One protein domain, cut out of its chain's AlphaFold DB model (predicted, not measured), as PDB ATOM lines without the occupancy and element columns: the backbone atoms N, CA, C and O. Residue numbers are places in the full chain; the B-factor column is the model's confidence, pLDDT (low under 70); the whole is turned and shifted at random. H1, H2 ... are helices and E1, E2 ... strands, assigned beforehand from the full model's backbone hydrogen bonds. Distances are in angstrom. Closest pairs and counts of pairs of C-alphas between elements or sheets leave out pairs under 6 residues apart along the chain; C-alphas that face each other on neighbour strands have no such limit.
ATOM      1  N   ALA A  13     -28.561 -35.981  -0.028       87.94
ATOM      2  CA  ALA A  13     -29.459 -35.535  -1.096       87.94
ATOM      3  C   ALA A  13     -30.640 -34.687  -0.573       87.94
ATOM      4  O   ALA A  13     -30.878 -33.582  -1.064       87.94
ATOM      5  N   ASP A  14     -31.329 -35.154   0.473       89.06
ATOM      6  CA  ASP A  14     -32.457 -34.439   1.088       89.06
ATOM      7  C   ASP A  14     -32.005 -33.143   1.771       89.06
ATOM      8  O   ASP A  14     -32.691 -32.120   1.724       89.06
ATOM      9  N   ALA A  15     -30.832 -33.169   2.410       88.81
ATOM     10  CA  ALA A  15     -30.242 -32.005   3.054       88.81
ATOM     11  C   ALA A  15     -29.882 -30.920   2.029       88.81
ATOM     12  O   ALA A  15     -30.151 -29.745   2.279       88.81
ATOM     13  N   ILE A  16     -29.325 -31.310   0.876       90.06
ATOM     14  CA  ILE A  16     -29.066 -30.404  -0.247       90.06
ATOM     15  C   ILE A  16     -30.383 -29.805  -0.731       90.06
ATOM     16  O   ILE A  16     -30.504 -28.583  -0.754       90.06
ATOM     17  N   GLN A  17     -31.391 -30.628  -1.038       89.50
ATOM     18  CA  GLN A  17     -32.678 -30.129  -1.531       89.50
ATOM     19  C   GLN A  17     -33.329 -29.149  -0.542       89.50
ATOM     20  O   GLN A  17     -33.707 -28.045  -0.923       89.50
ATOM     21  N   CYS A  18     -33.363 -29.493   0.748       88.12
ATOM     22  CA  CYS A  18     -33.920 -28.632   1.792       88.12
ATOM     23  C   CYS A  18     -33.174 -27.293   1.919       88.12
ATOM     24  O   CYS A  18     -33.791 -26.255   2.173       88.12
ATOM     25  N   LEU A  19     -31.846 -27.300   1.752       88.50
ATOM     26  CA  LEU A  19     -31.044 -26.080   1.727       88.50
ATOM     27  C   LEU A  19     -31.398 -25.218   0.511       88.50
ATOM     28  O   LEU A  19     -31.650 -24.027   0.684       88.50
ATOM     29  N   LEU A  20     -31.467 -25.801  -0.687       90.12
ATOM     30  CA  LEU A  20     -31.826 -25.068  -1.905       90.12
ATOM     31  C   LEU A  20     -33.220 -24.445  -1.796       90.12
ATOM     32  O   LEU A  20     -33.369 -23.249  -2.052       90.12
ATOM     33  N   ASP A  21     -34.200 -25.204  -1.305       88.06
ATOM     34  CA  ASP A  21     -35.566 -24.722  -1.091       88.06
ATOM     35  C   ASP A  21     -35.599 -23.559  -0.088       88.06
ATOM     36  O   ASP A  21     -36.246 -22.536  -0.323       88.06
ATOM     37  N   ARG A  22     -34.855 -23.678   1.024       86.75
ATOM     38  CA  ARG A  22     -34.772 -22.649   2.073       86.75
ATOM     39  C   ARG A  22     -34.126 -21.351   1.586       86.75
ATOM     40  O   ARG A  22     -34.499 -20.285   2.070       86.75
ATOM     41  N   PHE A  23     -33.155 -21.434   0.679       85.56
ATOM     42  CA  PHE A  23     -32.503 -20.260   0.084       85.56
ATOM     43  C   PHE A  23     -33.155 -19.797  -1.218       85.56
ATOM     44  O   PHE A  23     -32.650 -18.860  -1.832       85.56
ATOM     45  N   HIS A  24     -34.269 -20.414  -1.624       90.06
ATOM     46  CA  HIS A  24     -34.950 -20.132  -2.888       90.06
ATOM     47  C   HIS A  24     -34.022 -20.249  -4.111       90.06
ATOM     48  O   HIS A  24     -34.127 -19.477  -5.065       90.06
ATOM     49  N   ILE A  25     -33.108 -21.222  -4.089       88.50
ATOM     50  CA  ILE A  25     -32.214 -21.525  -5.207       88.50
ATOM     51  C   ILE A  25     -32.970 -22.427  -6.190       88.50
ATOM     52  O   ILE A  25     -33.359 -23.537  -5.842       88.50
ATOM     53  N   GLN A  26     -33.178 -21.949  -7.420       89.44
ATOM     54  CA  GLN A  26     -33.929 -22.663  -8.471       89.44
ATOM     55  C   GLN A  26     -33.079 -23.632  -9.307       89.44
ATOM     56  O   GLN A  26     -33.576 -24.280 -10.227       89.44
ATOM     57  N   GLU A  27     -31.786 -23.712  -9.013       85.44
ATOM     58  CA  GLU A  27     -30.852 -24.593  -9.702       85.44
ATOM     59  C   GLU A  27     -31.070 -26.067  -9.327       85.44
ATOM     60  O   GLU A  27     -31.602 -26.398  -8.267       85.44
ATOM     61  N   SER A  28     -30.630 -26.978 -10.199       84.00
ATOM     62  CA  SER A  28     -30.723 -28.417  -9.929       84.00
ATOM     63  C   SER A  28     -29.858 -28.812  -8.732       84.00
ATOM     64  O   SER A  28     -28.674 -28.477  -8.687       84.00
ATOM     65  N   SER A  29     -30.403 -29.623  -7.818       84.75
ATOM     66  CA  SER A  29     -29.658 -30.188  -6.683       84.75
ATOM     67  C   SER A  29     -28.424 -30.988  -7.088       84.75
ATOM     68  O   SER A  29     -27.464 -31.041  -6.327       84.75
ATOM     69  N   ARG A  30     -28.390 -31.512  -8.320       81.06
ATOM     70  CA  ARG A  30     -27.229 -32.209  -8.896       81.06
ATOM     71  C   ARG A  30     -25.994 -31.321  -9.063       81.06
ATOM     72  O   ARG A  30     -24.880 -31.833  -9.112       81.06
ATOM     73  N   LYS A  31     -26.175 -30.000  -9.156       84.69
ATOM     74  CA  LYS A  31     -25.061 -29.048  -9.254       84.69
ATOM     75  C   LYS A  31     -24.338 -28.863  -7.926       84.69
ATOM     76  O   LYS A  31     -23.224 -28.357  -7.918       84.69
ATOM     77  N   PHE A  32     -24.939 -29.286  -6.819       87.88
ATOM     78  CA  PHE A  32     -24.400 -29.072  -5.487       87.88
ATOM     79  C   PHE A  32     -24.000 -30.387  -4.829       87.88
ATOM     80  O   PHE A  32     -24.565 -31.448  -5.088       87.88
ATOM     81  N   ALA A  33     -23.036 -30.305  -3.923       89.56
ATOM     82  CA  ALA A  33     -22.686 -31.391  -3.028       89.56
ATOM     83  C   ALA A  33     -22.347 -30.847  -1.637       89.56
ATOM     84  O   ALA A  33     -21.976 -29.682  -1.463       89.56
ATOM     85  N   LEU A  34     -22.493 -31.708  -0.631       91.19
ATOM     86  CA  LEU A  34     -22.003 -31.423   0.711       91.19
ATOM     87  C   LEU A  34     -20.555 -31.886   0.833       91.19
ATOM     88  O   LEU A  34     -20.208 -32.989   0.412       91.19
ATOM     89  N   TYR A  35     -19.730 -31.054   1.455       90.62
ATOM     90  CA  TYR A  35     -18.327 -31.337   1.709       90.62
ATOM     91  C   TYR A  35     -18.013 -31.220   3.198       90.62
ATOM     92  O   TYR A  35     -18.386 -30.250   3.859       90.62
ATOM     93  N   GLU A  36     -17.289 -32.200   3.725       91.94
ATOM     94  CA  GLU A  36     -16.585 -32.106   4.998       91.94
ATOM     95  C   GLU A  36     -15.255 -31.395   4.747       91.94
ATOM     96  O   GLU A  36     -14.338 -31.951   4.144       91.94
ATOM     97  N   HIS A  37     -15.143 -30.160   5.222       92.12
ATOM     98  CA  HIS A  37     -13.888 -29.420   5.223       92.12
ATOM     99  C   HIS A  37     -13.139 -29.692   6.516       92.12
ATOM    100  O   HIS A  37     -13.727 -29.615   7.592       92.12
ATOM    101  N   THR A  38     -11.839 -29.941   6.409       92.00
ATOM    102  CA  THR A  38     -10.916 -30.098   7.531       92.00
ATOM    103  C   THR A  38      -9.734 -29.158   7.338       92.00
ATOM    104  O   THR A  38      -9.076 -29.194   6.304       92.00
ATOM    105  N   LEU A  39      -9.476 -28.305   8.327       92.50
ATOM    106  CA  LEU A  39      -8.318 -27.419   8.352       92.50
ATOM    107  C   LEU A  39      -7.089 -28.183   8.861       92.50
ATOM    108  O   LEU A  39      -6.999 -28.506  10.049       92.50
ATOM    109  N   GLU A  40      -6.131 -28.433   7.972       90.88
ATOM    110  CA  GLU A  40      -4.864 -29.101   8.265       90.88
ATOM    111  C   GLU A  40      -3.688 -28.175   7.962       90.88
ATOM    112  O   GLU A  40      -3.478 -27.815   6.816       90.88
ATOM    113  N   LYS A  41      -2.881 -27.809   8.969       83.00
ATOM    114  CA  LYS A  41      -1.596 -27.091   8.780       83.00
ATOM    115  C   LYS A  41      -1.657 -25.906   7.787       83.00
ATOM    116  O   LYS A  41      -0.700 -25.696   7.051       83.00
ATOM    117  N   ASP A  42      -2.759 -25.150   7.807       86.00
ATOM    118  CA  ASP A  42      -3.061 -23.993   6.936       86.00
ATOM    119  C   ASP A  42      -3.658 -24.296   5.543       86.00
ATOM    120  O   ASP A  42      -3.908 -23.390   4.755       86.00
ATOM    121  N   THR A  43      -3.981 -25.554   5.242       90.50
ATOM    122  CA  THR A  43      -4.733 -25.936   4.039       90.50
ATOM    123  C   THR A  43      -6.100 -26.513   4.395       90.50
ATOM    124  O   THR A  43      -6.323 -27.056   5.480       90.50
ATOM    125  N   ILE A  44      -7.059 -26.357   3.481       90.62
ATOM    126  CA  ILE A  44      -8.401 -26.922   3.629       90.62
ATOM    127  C   ILE A  44      -8.466 -28.192   2.790       90.62
ATOM    128  O   ILE A  44      -8.421 -28.135   1.564       90.62
ATOM    129  N   VAL A  45      -8.604 -29.330   3.463       91.12
ATOM    130  CA  VAL A  45      -8.902 -30.614   2.829       91.12
ATOM    131  C   VAL A  45     -10.415 -30.780   2.791       91.12
ATOM    132  O   VAL A  45     -11.072 -30.691   3.830       91.12
ATOM    133  N   ALA A  46     -10.971 -31.018   1.607       89.94
ATOM    134  CA  ALA A  46     -12.397 -31.242   1.412       89.94
ATOM    135  C   ALA A  46     -12.662 -32.705   1.036       89.94
ATOM    136  O   ALA A  46     -12.063 -33.235   0.102       89.94
ATOM    137  N   ARG A  47     -13.583 -33.355   1.752       90.81
ATOM    138  CA  ARG A  47     -14.132 -34.669   1.400       90.81
ATOM    139  C   ARG A  47     -15.589 -34.499   0.990       90.81
ATOM    140  O   ARG A  47     -16.380 -33.984   1.775       90.81
ATOM    141  N   ARG A  48     -15.959 -34.983  -0.195       89.75
ATOM    142  CA  ARG A  48     -17.361 -35.034  -0.631       89.75
ATOM    143  C   ARG A  48     -18.141 -36.054   0.202       89.75
ATOM    144  O   ARG A  48     -17.667 -37.176   0.389       89.75
ATOM    145  N   LEU A  49     -19.316 -35.663   0.689       90.31
ATOM    146  CA  LEU A  49     -20.263 -36.583   1.316       90.31
ATOM    147  C   LEU A  49     -21.008 -37.356   0.225       90.31
ATOM    148  O   LEU A  49     -21.436 -36.781  -0.782       90.31
ATOM    149  N   GLY A  50     -21.149 -38.665   0.426       87.19
ATOM    150  CA  GLY A  50     -21.933 -39.523  -0.460       87.19
ATOM    151  C   GLY A  50     -23.412 -39.145  -0.429       87.19
ATOM    152  O   GLY A  50     -23.899 -38.634   0.580       87.19
ATOM    153  N   VAL A  51     -24.142 -39.416  -1.516       85.62
ATOM    154  CA  VAL A  51     -25.573 -39.073  -1.598       85.62
ATOM    155  C   VAL A  51     -26.371 -39.690  -0.458       85.62
ATOM    156  O   VAL A  51     -27.185 -38.969   0.100       85.62
ATOM    157  N   ASP A  52     -26.054 -40.927  -0.057       88.19
ATOM    158  CA  ASP A  52     -26.715 -41.692   1.013       88.19
ATOM    159  C   ASP A  52     -26.166 -41.418   2.426       88.19
ATOM    160  O   ASP A  52     -26.691 -41.927   3.416       88.19
ATOM    161  N   GLU A  53     -25.087 -40.638   2.558       90.62
ATOM    162  CA  GLU A  53     -24.529 -40.310   3.872       90.62
ATOM    163  C   GLU A  53     -25.406 -39.269   4.577       90.62
ATOM    164  O   GLU A  53     -25.930 -38.353   3.949       90.62
ATOM    165  N   CYS A  54     -25.527 -39.356   5.901       90.12
ATOM    166  CA  CYS A  54     -26.294 -38.390   6.686       90.12
ATOM    167  C   CYS A  54     -25.351 -37.358   7.332       90.12
ATOM    168  O   CYS A  54     -24.528 -37.747   8.170       90.12
ATOM    169  N   PRO A  55     -25.486 -36.043   7.065       89.56
ATOM    170  CA  PRO A  55     -24.598 -35.029   7.648       89.56
ATOM    171  C   PRO A  55     -24.635 -35.001   9.186       89.56
ATOM    172  O   PRO A  55     -23.617 -34.760   9.834       89.56
ATOM    173  N   LEU A  56     -25.787 -35.324   9.792       88.25
ATOM    174  CA  LEU A  56     -25.898 -35.491  11.245       88.25
ATOM    175  C   LEU A  56     -25.035 -36.652  11.756       88.25
ATOM    176  O   LEU A  56     -24.400 -36.529  12.798       88.25
ATOM    177  N   LEU A  57     -24.997 -37.773  11.032       89.38
ATOM    178  CA  LEU A  57     -24.198 -38.932  11.420       89.38
ATOM    179  C   LEU A  57     -22.700 -38.616  11.342       89.38
ATOM    180  O   LEU A  57     -21.947 -39.035  12.219       89.38
ATOM    181  N   VAL A  58     -22.282 -37.819  10.354       90.12
ATOM    182  CA  VAL A  58     -20.911 -37.294  10.258       90.12
ATOM    183  C   VAL A  58     -20.573 -36.452  11.493       90.12
ATOM    184  O   VAL A  58     -19.562 -36.702  12.151       90.12
ATOM    185  N   LEU A  59     -21.458 -35.529  11.883       89.56
ATOM    186  CA  LEU A  59     -21.278 -34.711  13.086       89.56
ATOM    187  C   LEU A  59     -21.245 -35.554  14.375       89.56
ATOM    188  O   LEU A  59     -20.394 -35.338  15.237       89.56
ATOM    189  N   LEU A  60     -22.133 -36.542  14.512       89.94
ATOM    190  CA  LEU A  60     -22.137 -37.465  15.652       89.94
ATOM    191  C   LEU A  60     -20.865 -38.314  15.701       89.94
ATOM    192  O   LEU A  60     -20.345 -38.589  16.782       89.94
ATOM    193  N   ASN A  61     -20.323 -38.701  14.547       90.75
ATOM    194  CA  ASN A  61     -19.047 -39.395  14.490       90.75
ATOM    195  C   ASN A  61     -17.905 -38.505  15.001       90.75
ATOM    196  O   ASN A  61     -17.072 -38.994  15.759       90.75
ATOM    197  N   TRP A  62     -17.906 -37.204  14.686       91.31
ATOM    198  CA  TRP A  62     -16.935 -36.255  15.246       91.31
ATOM    199  C   TRP A  62     -17.019 -36.156  16.774       91.31
ATOM    200  O   TRP A  62     -15.990 -36.149  17.458       91.31
ATOM    201  N   VAL A  63     -18.241 -36.126  17.320       89.62
ATOM    202  CA  VAL A  63     -18.473 -36.180  18.772       89.62
ATOM    203  C   VAL A  63     -17.894 -37.471  19.347       89.62
ATOM    204  O   VAL A  63     -17.152 -37.422  20.320       89.62
ATOM    205  N   ARG A  64     -18.174 -38.618  18.717       89.88
ATOM    206  CA  ARG A  64     -17.705 -39.937  19.166       89.88
ATOM    207  C   ARG A  64     -16.182 -40.071  19.151       89.88
ATOM    208  O   ARG A  64     -15.629 -40.742  20.012       89.88
ATOM    209  N   THR A  65     -15.507 -39.454  18.184       89.19
ATOM    210  CA  THR A  65     -14.036 -39.435  18.122       89.19
ATOM    211  C   THR A  65     -13.399 -38.489  19.139       89.19
ATOM    212  O   THR A  65     -12.201 -38.582  19.386       89.19
ATOM    213  N   SER A  66     -14.176 -37.579  19.727       89.75
ATOM    214  CA  SER A  66     -13.681 -36.612  20.704       89.75
ATOM    215  C   SER A  66     -13.753 -37.198  22.116       89.75
ATOM    216  O   SER A  66     -14.810 -37.639  22.559       89.75
ATOM    217  N   GLN A  67     -12.650 -37.154  22.866       87.56
ATOM    218  CA  GLN A  67     -12.599 -37.721  24.222       87.56
ATOM    219  C   GLN A  67     -13.359 -36.874  25.260       87.56
ATOM    220  O   GLN A  67     -13.762 -37.367  26.311       87.56
ATOM    221  N   ASN A  68     -13.502 -35.572  25.003       91.31
ATOM    222  CA  ASN A  68     -14.149 -34.623  25.903       91.31
ATOM    223  C   ASN A  68     -14.745 -33.432  25.129       91.31
ATOM    224  O   ASN A  68     -14.532 -33.259  23.927       91.31
ATOM    225  N   ARG A  69     -15.491 -32.577  25.841       88.69
ATOM    226  CA  ARG A  69     -16.164 -31.401  25.261       88.69
ATOM    227  C   ARG A  69     -15.190 -30.365  24.690       88.69
ATOM    228  O   ARG A  69     -15.536 -29.673  23.733       88.69
ATOM    229  N   TRP A  70     -14.007 -30.222  25.285       91.75
ATOM    230  CA  TRP A  70     -13.009 -29.255  24.830       91.75
ATOM    231  C   TRP A  70     -12.410 -29.678  23.484       91.75
ATOM    232  O   TRP A  70     -12.435 -28.881  22.553       91.75
ATOM    233  N   GLU A  71     -12.008 -30.945  23.345       91.12
ATOM    234  CA  GLU A  71     -11.553 -31.548  22.082       91.12
ATOM    235  C   GLU A  71     -12.608 -31.408  20.984       91.12
ATOM    236  O   GLU A  71     -12.311 -30.934  19.891       91.12
ATOM    237  N   PHE A  72     -13.874 -31.706  21.298       90.00
ATOM    238  CA  PHE A  72     -14.968 -31.506  20.349       90.00
ATOM    239  C   PHE A  72     -15.102 -30.040  19.908       90.00
ATOM    240  O   PHE A  72     -15.298 -29.755  18.728       90.00
ATOM    241  N   SER A  73     -14.948 -29.091  20.836       89.44
ATOM    242  CA  SER A  73     -14.997 -27.661  20.506       89.44
ATOM    243  C   SER A  73     -13.831 -27.250  19.600       89.44
ATOM    244  O   SER A  73     -14.036 -26.494  18.655       89.44
ATOM    245  N   GLN A  74     -12.624 -27.775  19.842       90.00
ATOM    246  CA  GLN A  74     -11.465 -27.553  18.970       90.00
ATOM    247  C   GLN A  74     -11.669 -28.171  17.585       90.00
ATOM    248  O   GLN A  74     -11.310 -27.575  16.569       90.00
ATOM    249  N   LEU A  75     -12.292 -29.347  17.531       89.94
ATOM    250  CA  LEU A  75     -12.610 -30.032  16.291       89.94
ATOM    251  C   LEU A  75     -13.607 -29.222  15.453       89.94
ATOM    252  O   LEU A  75     -13.366 -29.050  14.263       89.94
ATOM    253  N   LEU A  76     -14.650 -28.636  16.052       89.38
ATOM    254  CA  LEU A  76     -15.606 -27.763  15.349       89.38
ATOM    255  C   LEU A  76     -14.990 -26.464  14.800       89.38
ATOM    256  O   LEU A  76     -15.517 -25.893  13.849       89.38
ATOM    257  N   LEU A  77     -13.878 -25.988  15.368       88.94
ATOM    258  CA  LEU A  77     -13.140 -24.849  14.805       88.94
ATOM    259  C   LEU A  77     -12.371 -25.233  13.533       88.94
ATOM    260  O   LEU A  77     -12.093 -24.377  12.694       88.94
ATOM    261  N   ARG A  78     -12.024 -26.515  13.387       90.31
ATOM    262  CA  ARG A  78     -11.223 -27.042  12.273       90.31
ATOM    263  C   ARG A  78     -12.055 -27.767  11.224       90.31
ATOM    264  O   ARG A  78     -11.631 -27.825  10.074       90.31
ATOM    265  N   LYS A  79     -13.207 -28.322  11.603       91.31
ATOM    266  CA  LYS A  79     -14.087 -29.097  10.731       91.31
ATOM    267  C   LYS A  79     -15.446 -28.438  10.570       91.31
ATOM    268  O   LYS A  79     -16.058 -28.002  11.541       91.31
ATOM    269  N   ARG A  80     -15.938 -28.397   9.333       90.00
ATOM    270  CA  ARG A  80     -17.274 -27.885   9.003       90.00
ATOM    271  C   ARG A  80     -17.861 -28.627   7.815       90.00
ATOM    272  O   ARG A  80     -17.125 -29.050   6.930       90.00
ATOM    273  N   ILE A  81     -19.182 -28.743   7.797       90.75
ATOM    274  CA  ILE A  81     -19.920 -29.222   6.628       90.75
ATOM    275  C   ILE A  81     -20.336 -27.996   5.822       90.75
ATOM    276  O   ILE A  81     -20.889 -27.048   6.385       90.75
ATOM    277  N   VAL A  82     -20.046 -27.995   4.527       89.38
ATOM    278  CA  VAL A  82     -20.388 -26.899   3.617       89.38
ATOM    279  C   VAL A  82     -21.172 -27.424   2.425       89.38
ATOM    280  O   VAL A  82     -20.925 -28.530   1.958       89.38
ATOM    281  N   LEU A  83     -22.116 -26.621   1.942       89.31
ATOM    282  CA  LEU A  83     -22.742 -26.805   0.639       89.31
ATOM    283  C   LEU A  83     -21.905 -26.038  -0.383       89.31
ATOM    284  O   LEU A  83     -21.687 -24.839  -0.202       89.31
ATOM    285  N   GLN A  84     -21.440 -26.717  -1.424       88.69
ATOM    286  CA  GLN A  84     -20.675 -26.107  -2.506       88.69
ATOM    287  C   GLN A  84     -21.213 -26.597  -3.851       88.69
ATOM    288  O   GLN A  84     -21.711 -27.720  -3.956       88.69
ATOM    289  N   GLU A  85     -21.134 -25.744  -4.867       86.25
ATOM    290  CA  GLU A  85     -21.328 -26.158  -6.254       86.25
ATOM    291  C   GLU A  85     -20.175 -27.083  -6.676       86.25
ATOM    292  O   GLU A  85     -19.033 -26.910  -6.247       86.25
ATOM    293  N   ASN A  86     -20.457 -28.099  -7.488       79.94
ATOM    294  CA  ASN A  86     -19.405 -28.896  -8.101       79.94
ATOM    295  C   ASN A  86     -18.722 -28.038  -9.173       79.94
ATOM    296  O   ASN A  86     -19.169 -28.008 -10.319       79.94
ATOM    297  N   ASP A  87     -17.649 -27.341  -8.786       61.75
ATOM    298  CA  ASP A  87     -16.751 -26.631  -9.701       61.75
ATOM    299  C   ASP A  87     -16.177 -27.659 -10.694       61.75
ATOM    300  O   ASP A  87     -15.363 -28.517 -10.354       61.75
ATOM    301  N   GLY A  88     -16.742 -27.666 -11.900       61.28
ATOM    302  CA  GLY A  88     -16.804 -28.824 -12.784       61.28
ATOM    303  C   GLY A  88     -15.467 -29.432 -13.215       61.28
ATOM    304  O   GLY A  88     -14.556 -28.732 -13.644       61.28
ATOM    305  N   CYS A  89     -15.408 -30.765 -13.177       52.66
ATOM    306  CA  CYS A  89     -14.617 -31.621 -14.081       52.66
ATOM    307  C   CYS A  89     -14.902 -33.112 -13.855       52.66
ATOM    308  O   CYS A  89     -14.661 -33.912 -14.755       52.66
ATOM    309  N   ASP A  90     -15.430 -33.498 -12.690       62.72
ATOM    310  CA  ASP A  90     -15.764 -34.894 -12.406       62.72
ATOM    311  C   ASP A  90     -17.247 -35.165 -12.699       62.72
ATOM    312  O   ASP A  90     -18.138 -34.909 -11.883       62.72
ATOM    313  N   ILE A  91     -17.522 -35.608 -13.926       72.56
ATOM    314  CA  ILE A  91     -18.857 -36.039 -14.344       72.56
ATOM    315  C   ILE A  91     -19.084 -37.440 -13.775       72.56
ATOM    316  O   ILE A  91     -18.440 -38.403 -14.192       72.56
ATOM    317  N   ASN A  92     -20.031 -37.576 -12.847       75.75
ATOM    318  CA  ASN A  92     -20.415 -38.883 -12.327       75.75
ATOM    319  C   ASN A  92     -21.275 -39.633 -13.357       75.75
ATOM    320  O   ASN A  92     -22.503 -39.560 -13.345       75.75
ATOM    321  N   TRP A  93     -20.620 -40.355 -14.268       84.56
ATOM    322  CA  TRP A  93     -21.262 -41.055 -15.388       84.56
ATOM    323  C   TRP A  93     -22.328 -42.079 -14.968       84.56
ATOM    324  O   TRP A  93     -23.228 -42.375 -15.748       84.56
ATOM    325  N   ASN A  94     -22.272 -42.575 -13.728       82.44
ATOM    326  CA  ASN A  94     -23.253 -43.520 -13.186       82.44
ATOM    327  C   ASN A  94     -24.633 -42.888 -12.926       82.44
ATOM    328  O   ASN A  94     -25.604 -43.610 -12.723       82.44
ATOM    329  N   GLU A  95     -24.734 -41.556 -12.912       81.56
ATOM    330  CA  GLU A  95     -25.994 -40.833 -12.684       81.56
ATOM    331  C   GLU A  95     -26.821 -40.620 -13.964       81.56
ATOM    332  O   GLU A  95     -27.929 -40.072 -13.898       81.56
TER     333      GLU A  95
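AT A GLANCE: This is residues 13 to 95 of the 165 residues of the protein "Ras association domain-containing protein 1" of Clonorchis sinensis (UniProt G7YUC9). A strongly twisted three-stranded sheet has H1 and H2 on one face, making two layers, and H3 beside its strands at one end. The 83 printed residues include, in order, H1, E1, E2, H2, H3 and E3; the sheet, E2 E1 E3, is antiparallel and the class mixed. It is only just loose, close to compact, with a radius of gyration of the C-alphas of 14.5 A and spans of 40 by 26 by 24 A.

HOW THE PARTS SIT: E1, residues 32 to 40, and E2, residues 43 to 48, form a hairpin, with N 38 and O 45 2.8 A apart. E1 also neighbours E3, residues 79 to 85, with N 35 and O 82 2.8 A apart. H2, residues 55 to 65, lies over E3, its height over the sheet 10.6 A. H3, residues 69 to 78, stands at the sheet's level. H1, residues 13 to 22, is on the sheet. The helices' O i to N i+4 pairs are within hydrogen-bond range.

IN THESE COORDINATES: E1, 23.9 A long, begins at C-alpha 32 (-24.400, -29.072, -5.487); E3 ends at C-alpha 85 (-21.328, -26.158, -6.254).

THE WHOLE: The printed part has no cut; pLDDT is under 70 at residues 87 to 90.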